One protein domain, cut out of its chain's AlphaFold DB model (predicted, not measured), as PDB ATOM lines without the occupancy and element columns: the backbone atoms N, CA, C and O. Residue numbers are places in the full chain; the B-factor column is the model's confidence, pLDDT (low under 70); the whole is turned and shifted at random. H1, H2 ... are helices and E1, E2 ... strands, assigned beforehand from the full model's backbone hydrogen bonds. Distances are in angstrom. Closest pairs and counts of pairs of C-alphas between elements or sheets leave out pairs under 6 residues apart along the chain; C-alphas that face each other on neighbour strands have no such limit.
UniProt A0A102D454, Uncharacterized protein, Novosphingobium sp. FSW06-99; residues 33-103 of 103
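What this domain is: This is residues 33 to 103 of the 103 residues of an uncharacterized protein of Novosphingobium sp. FSW06-99 (UniProt A0A102D454). A long two-stranded hairpin, E3 and E4, has one helix, H1, packed over it; a small hairpin, E1 and E2, lies toward the end where E3 stops and E4 starts. The 71 printed residues run E1, E2, H1, E3, E4; both sheets are antiparallel. The class is mixed, helices and strands, with under half of the residues in named elements. The whole is compact, radius of gyration of the C-alphas 12.2 A, spanning 33 by 30 by 19 A.

How they stand to each other: Start at the hairpin of E1, residues 33 to 35, and E2, residues 41 to 44: N 34 and O 42 are within hydrogen-bond range, 2.8 A. In H1, residues 57 to 65, every O i to N i+4 pair is within range. E3, residues 72 to 80, bends by 53 degrees at residue 77; its closest C-alpha to H1 is Phe 74, 5.4 A from that of Cys 64. In its hairpin with E4, residues 95 to 102, find N 77 and O 97 at 2.8 A. E1 is apart from E3.

Where its parts are: Find C-alpha 33 at (37.753, -23.665, 43.495). H1 runs 11.9 A, E3 23.1 A, and E4 22.4 A to C-alpha 102 at (42.250, -3.941, 53.425).

The domain as a whole: The printed part has no cut. The links E2 to H1 and E3 to E4 are long. No printed residue is under 70 in pLDDT.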
ATOM      1  N   LEU A  33      38.843 -24.513  43.022       96.56
ATOM      2  CA  LEU A  33      37.753 -23.665  43.495       96.56
ATOM      3  C   LEU A  33      36.570 -24.519  43.952       96.56
ATOM      4  O   LEU A  33      36.074 -25.380  43.233       96.56
ATOM      5  N   VAL A  34      36.093 -24.258  45.159       95.94
ATOM      6  CA  VAL A  34      34.865 -24.829  45.702       95.94
ATOM      7  C   VAL A  34      34.003 -23.705  46.248       95.94
ATOM      8  O   VAL A  34      34.510 -22.694  46.730       95.94
ATOM      9  N   VAL A  35      32.689 -23.868  46.179       93.81
ATOM     10  CA  VAL A  35      31.755 -22.929  46.800       93.81
ATOM     11  C   VAL A  35      31.584 -23.344  48.256       93.81
ATOM     12  O   VAL A  35      31.209 -24.483  48.539       93.81
ATOM     13  N   ASN A  36      31.919 -22.453  49.190       89.62
ATOM     14  CA  ASN A  36      31.718 -22.725  50.610       89.62
ATOM     15  C   ASN A  36      30.229 -22.599  50.998       89.62
ATOM     16  O   ASN A  36      29.379 -22.229  50.189       89.62
ATOM     17  N   LYS A  37      29.911 -22.876  52.267       92.56
ATOM     18  CA  LYS A  37      28.541 -22.782  52.809       92.56
ATOM     19  C   LYS A  37      27.898 -21.390  52.687       92.56
ATOM     20  O   LYS A  37      26.681 -21.289  52.745       92.56
ATOM     21  N   ASP A  38      28.708 -20.346  52.524       92.75
ATOM     22  CA  ASP A  38      28.276 -18.950  52.414       92.75
ATOM     23  C   ASP A  38      28.176 -18.504  50.941       92.75
ATOM     24  O   ASP A  38      28.104 -17.314  50.651       92.75
ATOM     25  N   HIS A  39      28.196 -19.455  49.998       90.81
ATOM     26  CA  HIS A  39      28.196 -19.222  48.551       90.81
ATOM     27  C   HIS A  39      29.409 -18.437  48.025       90.81
ATOM     28  O   HIS A  39      29.365 -17.851  46.944       90.81
ATOM     29  N   ILE A  40      30.524 -18.459  48.759       88.62
ATOM     30  CA  ILE A  40      31.763 -17.778  48.380       88.62
ATOM     31  C   ILE A  40      32.712 -18.790  47.720       88.62
ATOM     32  O   ILE A  40      32.992 -19.836  48.319       88.62
ATOM     33  N   PRO A  41      33.248 -18.494  46.520       90.38
ATOM     34  CA  PRO A  41      34.321 -19.280  45.926       90.38
ATOM     35  C   PRO A  41      35.575 -19.225  46.803       90.38
ATOM     36  O   PRO A  41      36.101 -18.151  47.096       90.38
ATOM     37  N   VAL A  42      36.064 -20.388  47.215       92.50
ATOM     38  CA  VAL A  42      37.291 -20.541  47.999       92.50
ATOM     39  C   VAL A  42      38.162 -21.636  47.409       92.50
ATOM     40  O   VAL A  42      37.680 -22.576  46.782       92.50
ATOM     41  N   TRP A  43      39.464 -21.543  47.643       94.38
ATOM     42  CA  TRP A  43      40.395 -22.590  47.257       94.38
ATOM     43  C   TRP A  43      40.355 -23.752  48.251       94.38
ATOM     44  O   TRP A  43      40.594 -23.583  49.446       94.38
ATOM     45  N   LYS A  44      40.116 -24.960  47.747       95.12
ATOM     46  CA  LYS A  44      40.469 -26.212  48.420       95.12
ATOM     47  C   LYS A  44      41.941 -26.519  48.133       95.12
ATOM     48  O   LYS A  44      42.412 -26.218  47.046       95.12
ATOM     49  N   HIS A  45      42.652 -27.132  49.084       94.19
ATOM     50  CA  HIS A  45      44.085 -27.467  48.969       94.19
ATOM     51  C   HIS A  45      45.009 -26.250  48.758       94.19
ATOM     52  O   HIS A  45      45.951 -26.311  47.978       94.19
ATOM     53  N   VAL A  46      44.779 -25.152  49.492       93.62
ATOM     54  CA  VAL A  46      45.608 -23.925  49.419       93.62
ATOM     55  C   VAL A  46      47.106 -24.203  49.600       93.62
ATOM     56  O   VAL A  46      47.923 -23.618  48.901       93.62
ATOM     57  N   GLY A  47      47.479 -25.134  50.482       93.38
ATOM     58  CA  GLY A  47      48.886 -25.488  50.712       93.38
ATOM     59  C   GLY A  47      49.594 -26.121  49.507       93.38
ATOM     60  O   GLY A  47      50.808 -26.285  49.548       93.38
ATOM     61  N   SER A  48      48.861 -26.469  48.444       96.56
ATOM     62  CA  SER A  48      49.448 -26.947  47.194       96.56
ATOM     63  C   SER A  48      49.923 -25.821  46.285       96.56
ATOM     64  O   SER A  48      50.635 -26.113  45.334       96.56
ATOM     65  N   PHE A  49      49.547 -24.559  46.518       97.56
ATOM     66  CA  PHE A  49      50.141 -23.452  45.769       97.56
ATOM     67  C   PHE A  49      51.637 -23.366  46.071       97.56
ATOM     68  O   PHE A  49      52.026 -23.396  47.233       97.56
ATOM     69  N   GLY A  50      52.449 -23.252  45.023       96.12
ATOM     70  CA  GLY A  50      53.876 -22.978  45.119       96.12
ATOM     71  C   GLY A  50      54.186 -21.484  44.984       96.12
ATOM     72  O   GLY A  50      53.266 -20.659  44.899       96.12
ATOM     73  N   PRO A  51      55.478 -21.118  44.913       95.88
ATOM     74  CA  PRO A  51      55.885 -19.748  44.631       95.88
ATOM     75  C   PRO A  51      55.444 -19.309  43.228       95.88
ATOM     76  O   PRO A  51      55.329 -20.116  42.303       95.88
ATOM     77  N   ILE A  52      55.237 -18.004  43.061       95.06
ATOM     78  CA  ILE A  52      55.050 -17.394  41.739       95.06
ATOM     79  C   ILE A  52      56.331 -17.606  40.925       95.06
ATOM     80  O   ILE A  52      57.438 -17.454  41.446       95.06
ATOM     81  N   ARG A  53      56.183 -17.972  39.650       90.50
ATOM     82  CA  ARG A  53      57.323 -18.216  38.764       90.50
ATOM     83  C   ARG A  53      58.101 -16.920  38.509       90.50
ATOM     84  O   ARG A  53      57.470 -15.875  38.323       90.50
ATOM     85  N   PRO A  54      59.442 -16.983  38.426       90.62
ATOM     86  CA  PRO A  54      60.243 -15.831  38.035       90.62
ATOM     87  C   PRO A  54      59.789 -15.275  36.682       90.62
ATOM     88  O   PRO A  54      59.714 -16.020  35.705       90.62
ATOM     89  N   GLY A  55      59.500 -13.976  36.622       92.56
ATOM     90  CA  GLY A  55      59.046 -13.287  35.409       92.56
ATOM     91  C   GLY A  55      57.525 -13.201  35.246       92.56
ATOM     92  O   GLY A  55      57.053 -12.364  34.476       92.56
ATOM     93  N   ASP A  56      56.747 -13.983  36.003       95.38
ATOM     94  CA  ASP A  56      55.279 -13.949  35.957       95.38
ATOM     95  C   ASP A  56      54.674 -12.951  36.959       95.38
ATOM     96  O   ASP A  56      53.459 -12.756  36.992       95.38
ATOM     97  N   GLU A  57      55.474 -12.256  37.772       95.44
ATOM     98  CA  GLU A  57      54.972 -11.446  38.887       95.44
ATOM     99  C   GLU A  57      54.085 -10.286  38.416       95.44
ATOM    100  O   GLU A  57      53.114  -9.925  39.084       95.44
ATOM    101  N   ALA A  58      54.392  -9.685  37.263       96.75
ATOM    102  CA  ALA A  58      53.562  -8.632  36.673       96.75
ATOM    103  C   ALA A  58      52.207  -9.170  36.194       96.75
ATOM    104  O   ALA A  58      51.169  -8.538  36.423       96.75
ATOM    105  N   HIS A  59      52.210 -10.353  35.580       95.88
ATOM    106  CA  HIS A  59      50.987 -11.011  35.147       95.88
ATOM    107  C   HIS A  59      50.148 -11.447  36.355       95.88
ATOM    108  O   HIS A  59      48.977 -11.089  36.442       95.88
ATOM    109  N   ALA A  60      50.768 -12.082  37.351       96.44
ATOM    110  CA  ALA A  60      50.145 -12.467  38.615       96.44
ATOM    111  C   ALA A  60      49.486 -11.273  39.325       96.44
ATOM    112  O   ALA A  60      48.343 -11.354  39.778       96.44
ATOM    113  N   ARG A  61      50.181 -10.125  39.381       97.88
ATOM    114  CA  ARG A  61      49.624  -8.879  39.930       97.88
ATOM    115  C   ARG A  61      48.403  -8.410  39.149       97.88
ATOM    116  O   ARG A  61      47.436  -7.994  39.775       97.88
ATOM    117  N   THR A  62      48.441  -8.484  37.822       97.50
ATOM    118  CA  THR A  62      47.317  -8.090  36.961       97.50
ATOM    119  C   THR A  62      46.110  -8.997  37.189       97.50
ATOM    120  O   THR A  62      45.005  -8.501  37.401       97.50
ATOM    121  N   VAL A  63      46.328 -10.316  37.231       95.94
ATOM    122  CA  VAL A  63      45.273 -11.296  37.510       95.94
ATOM    123  C   VAL A  63      44.647 -11.032  38.876       95.94
ATOM    124  O   VAL A  63      43.433 -10.868  38.962       95.94
ATOM    125  N   CYS A  64      45.439 -10.909  39.944       97.00
ATOM    126  CA  CYS A  64      44.873 -10.674  41.272       97.00
ATOM    127  C   CYS A  64      44.226  -9.293  41.414       97.00
ATOM    128  O   CYS A  64      43.194  -9.188  42.068       97.00
ATOM    129  N   ALA A  65      44.757  -8.252  40.766       97.62
ATOM    130  CA  ALA A  65      44.153  -6.920  40.788       97.62
ATOM    131  C   ALA A  65      42.767  -6.874  40.123       97.62
ATOM    132  O   ALA A  65      41.983  -5.982  40.434       97.62
ATOM    133  N   SER A  66      42.419  -7.842  39.265       96.69
ATOM    134  CA  SER A  66      41.054  -7.956  38.726       96.69
ATOM    135  C   SER A  66      39.988  -8.223  39.803       96.69
ATOM    136  O   SER A  66      38.804  -8.005  39.561       96.69
ATOM    137  N   LEU A  67      40.406  -8.656  40.999       94.75
ATOM    138  CA  LEU A  67      39.546  -8.889  42.161       94.75
ATOM    139  C   LEU A  67      39.458  -7.668  43.095       94.75
ATOM    140  O   LEU A  67      38.755  -7.729  44.107       94.75
ATOM    141  N   ASP A  68      40.186  -6.581  42.809       97.19
ATOM    142  CA  ASP A  68      40.186  -5.378  43.641       97.19
ATOM    143  C   ASP A  68      38.772  -4.795  43.773       97.19
ATOM    144  O   ASP A  68      37.995  -4.720  42.822       97.19
ATOM    145  N   THR A  69      38.454  -4.324  44.977       95.88
ATOM    146  CA  THR A  69      37.202  -3.617  45.269       95.88
ATOM    147  C   THR A  69      37.498  -2.235  45.841       95.88
ATOM    148  O   THR A  69      38.656  -1.837  45.991       95.88
ATOM    149  N   ASP A  70      36.468  -1.476  46.203       96.50
ATOM    150  CA  ASP A  70      36.604  -0.236  46.971       96.50
ATOM    151  C   ASP A  70      37.324  -0.467  48.315       96.50
ATOM    152  O   ASP A  70      38.146   0.355  48.713       96.50
ATOM    153  N   LYS A  71      37.104  -1.623  48.957       96.25
ATOM    154  CA  LYS A  71      37.590  -1.942  50.316       96.25
ATOM    155  C   LYS A  71      38.842  -2.814  50.376       96.25
ATOM    156  O   LYS A  71      39.491  -2.863  51.423       96.25
ATOM    157  N   LYS A  72      39.166  -3.553  49.314       97.06
ATOM    158  CA  LYS A  72      40.272  -4.526  49.314       97.06
ATOM    159  C   LYS A  72      41.172  -4.380  48.093       97.06
ATOM    160  O   LYS A  72      40.692  -4.079  47.003       97.06
ATOM    161  N   ARG A  73      42.470  -4.618  48.292       97.50
ATOM    162  CA  ARG A  73      43.455  -4.859  47.229       97.50
ATOM    163  C   ARG A  73      43.950  -6.289  47.315       97.50
ATOM    164  O   ARG A  73      44.398  -6.710  48.377       97.50
ATOM    165  N   PHE A  74      43.911  -7.008  46.211       97.50
ATOM    166  CA  PHE A  74      44.366  -8.381  46.131       97.50
ATOM    167  C   PHE A  74      45.796  -8.445  45.602       97.50
ATOM    168  O   PHE A  74      46.194  -7.699  44.702       97.50
ATOM    169  N   ARG A  75      46.607  -9.311  46.203       97.31
ATOM    170  CA  ARG A  75      48.004  -9.540  45.832       97.31
ATOM    171  C   ARG A  75      48.242 -11.026  45.599       97.31
ATOM    172  O   ARG A  75      47.607 -11.839  46.268       97.31
ATOM    173  N   PRO A  76      49.086 -11.383  44.620       96.88
ATOM    174  CA  PRO A  76      49.420 -12.772  44.388       96.88
ATOM    175  C   PRO A  76      50.391 -13.236  45.475       96.88
ATOM    176  O   PRO A  76      51.398 -12.581  45.724       96.88
ATOM    177  N   GLU A  77      50.086 -14.368  46.091       95.94
ATOM    178  CA  GLU A  77      50.930 -15.005  47.108       95.94
ATOM    179  C   GLU A  77      51.458 -16.361  46.620       95.94
ATOM    180  O   GLU A  77      52.509 -16.816  47.053       95.94
ATOM    181  N   GLY A  78      50.780 -17.006  45.666       96.56
ATOM    182  CA  GLY A  78      51.229 -18.286  45.123       96.56
ATOM    183  C   GLY A  78      50.690 -18.581  43.732       96.56
ATOM    184  O   GLY A  78      49.806 -17.885  43.228       96.56
ATOM    185  N   TYR A  79      51.223 -19.631  43.121       97.62
ATOM    186  CA  TYR A  79      50.847 -20.108  41.795       97.62
ATOM    187  C   TYR A  79      50.799 -21.640  41.765       97.62
ATOM    188  O   TYR A  79      51.530 -22.313  42.492       97.62
ATOM    189  N   HIS A  80      49.908 -22.203  40.949       97.69
ATOM    190  CA  HIS A  80      49.885 -23.635  40.673       97.69
ATOM    191  C   HIS A  80      49.528 -23.913  39.215       97.69
ATOM    192  O   HIS A  80      48.486 -23.477  38.720       97.69
ATOM    193  N   THR A  81      50.350 -24.709  38.532       97.12
ATOM    194  CA  THR A  81      50.240 -24.954  37.091       97.12
ATOM    195  C   THR A  81      49.027 -25.766  36.688       97.12
ATOM    196  O   THR A  81      48.629 -25.727  35.528       97.12
ATOM    197  N   ARG A  82      48.453 -26.515  37.631       97.75
ATOM    198  CA  ARG A  82      47.236 -27.307  37.419       97.75
ATOM    199  C   ARG A  82      46.062 -26.817  38.257       97.75
ATOM    200  O   ARG A  82      45.196 -27.622  38.545       97.75
ATOM    201  N   ALA A  83      46.068 -25.571  38.742       98.00
ATOM    202  CA  ALA A  83      44.937 -25.054  39.520       98.00
ATOM    203  C   ALA A  83      43.618 -25.263  38.760       98.00
ATOM    204  O   ALA A  83      43.569 -25.047  37.550       98.00
ATOM    205  N   GLU A  84      42.572 -25.678  39.465       98.44
ATOM    206  CA  GLU A  84      41.315 -26.122  38.864       98.44
ATOM    207  C   GLU A  84      40.157 -25.169  39.182       98.44
ATOM    208  O   GLU A  84      40.031 -24.651  40.300       98.44
ATOM    209  N   GLY A  85      39.280 -24.976  38.198       96.12
ATOM    210  CA  GLY A  85      37.992 -24.315  38.358       96.12
ATOM    211  C   GLY A  85      37.001 -25.142  39.178       96.12
ATOM    212  O   GLY A  85      37.284 -26.258  39.622       96.12
ATOM    213  N   ALA A  86      35.804 -24.589  39.388       94.62
ATOM    214  CA  ALA A  86      34.741 -25.265  40.141       94.62
ATOM    215  C   ALA A  86      34.192 -26.517  39.431       94.62
ATOM    216  O   ALA A  86      33.665 -27.419  40.077       94.62
ATOM    217  N   ASP A  87      34.358 -26.583  38.113       94.69
ATOM    218  CA  ASP A  87      34.065 -27.730  37.252       94.69
ATOM    219  C   ASP A  87      35.147 -28.827  37.308       94.69
ATOM    220  O   ASP A  87      34.959 -29.915  36.767       94.69
ATOM    221  N   GLY A  88      36.270 -28.569  37.986       94.88
ATOM    222  CA  GLY A  88      37.421 -29.465  38.043       94.88
ATOM    223  C   GLY A  88      38.325 -29.401  36.812       94.88
ATOM    224  O   GLY A  88      39.284 -30.168  36.748       94.88
ATOM    225  N   ALA A  89      38.064 -28.507  35.854       97.31
ATOM    226  CA  ALA A  89      38.957 -28.283  34.728       97.31
ATOM    227  C   ALA A  89      40.147 -27.419  35.162       97.31
ATOM    228  O   ALA A  89      39.988 -26.441  35.893       97.31
ATOM    229  N   ALA A  90      41.350 -27.764  34.703       97.06
ATOM    230  CA  ALA A  90      42.522 -26.931  34.940       97.06
ATOM    231  C   ALA A  90      42.382 -25.588  34.206       97.06
ATOM    232  O   ALA A  90      42.002 -25.546  33.034       97.06
ATOM    233  N   PHE A  91      42.744 -24.497  34.876       95.19
ATOM    234  CA  PHE A  91      42.850 -23.196  34.232       95.19
ATOM    235  C   PHE A  91      43.961 -23.226  33.171       95.19
ATOM    236  O   PHE A  91      45.079 -23.670  33.467       95.19
ATOM    237  N   PRO A  92      43.703 -22.746  31.941       93.00
ATOM    238  CA  PRO A  92      44.756 -22.560  30.951       93.00
ATOM    239  C   PRO A  92      45.852 -21.649  31.511       93.00
ATOM    240  O   PRO A  92      45.582 -20.521  31.912       93.00
ATOM    241  N   GLY A  93      47.090 -22.145  31.553       91.31
ATOM    242  CA  GLY A  93      48.214 -21.402  32.130       91.31
ATOM    243  C   GLY A  93      48.277 -21.406  33.662       91.31
ATOM    244  O   GLY A  93      49.070 -20.655  34.216       91.31
ATOM    245  N   GLY A  94      47.495 -22.252  34.343       95.38
ATOM    246  CA  GLY A  94      47.498 -22.382  35.800       95.38
ATOM    247  C   GLY A  94      46.662 -21.320  36.515       95.38
ATOM    248  O   GLY A  94      45.849 -20.625  35.913       95.38
ATOM    249  N   GLY A  95      46.832 -21.217  37.832       96.06
ATOM    250  CA  GLY A  95      46.061 -20.288  38.658       96.06
ATOM    251  C   GLY A  95      46.873 -19.685  39.791       96.06
ATOM    252  O   GLY A  95      47.835 -20.282  40.276       96.06
ATOM    253  N   TYR A  96      46.451 -18.496  40.217       97.00
ATOM    254  CA  TYR A  96      47.103 -17.711  41.259       97.00
ATOM    255  C   TYR A  96      46.301 -17.737  42.561       97.00
ATOM    256  O   TYR A  96      45.073 -17.611  42.567       97.00
ATOM    257  N   TYR A  97      47.012 -17.841  43.680       96.62
ATOM    258  CA  TYR A  97      46.452 -17.621  45.003       96.62
ATOM    259  C   TYR A  97      46.500 -16.129  45.326       96.62
ATOM    260  O   TYR A  97      47.570 -15.576  45.574       96.62
ATOM    261  N   CYS A  98      45.337 -15.478  45.289       95.94
ATOM    262  CA  CYS A  98      45.201 -14.046  45.530       95.94
ATOM    263  C   CYS A  98      44.707 -13.772  46.954       95.94
ATOM    264  O   CYS A  98      43.621 -14.215  47.334       95.94
ATOM    265  N   VAL A  99      45.461 -12.986  47.719       95.00
ATOM    266  CA  VAL A  99      45.120 -12.604  49.094       95.00
ATOM    267  C   VAL A  99      44.701 -11.141  49.143       95.00
ATOM    268  O   VAL A  99      45.376 -10.258  48.618       95.00
ATOM    269  N   GLY A 100      43.537 -10.887  49.743       94.81
ATOM    270  CA  GLY A 100      42.959  -9.553  49.864       94.81
ATOM    271  C   GLY A 100      43.416  -8.839  51.132       94.81
ATOM    272  O   GLY A 100      43.101  -9.275  52.238       94.81
ATOM    273  N   HIS A 101      44.058  -7.689  50.973       93.38
ATOM    274  CA  HIS A 101      44.436  -6.773  52.045       93.38
ATOM    275  C   HIS A 101      43.441  -5.612  52.095       93.38
ATOM    276  O   HIS A 101      42.983  -5.138  51.053       93.38
ATOM    277  N   ARG A 102      43.076  -5.152  53.299       92.19
ATOM    278  CA  ARG A 102      42.250  -3.941  53.425       92.19
ATOM    279  C   ARG A 102      43.030  -2.732  52.908       92.19
ATOM    280  O   ARG A 102      44.248  -2.681  53.073       92.19
ATOM    281  N   LYS A 103      42.317  -1.816  52.258       80.00
ATOM    282  CA  LYS A 103      42.836  -0.478  51.957       80.00
ATOM    283  C   LYS A 103      42.810   0.401  53.197       80.00
ATOM    284  O   LYS A 103      41.925   0.167  54.052       80.00
TER     285      LYS A 103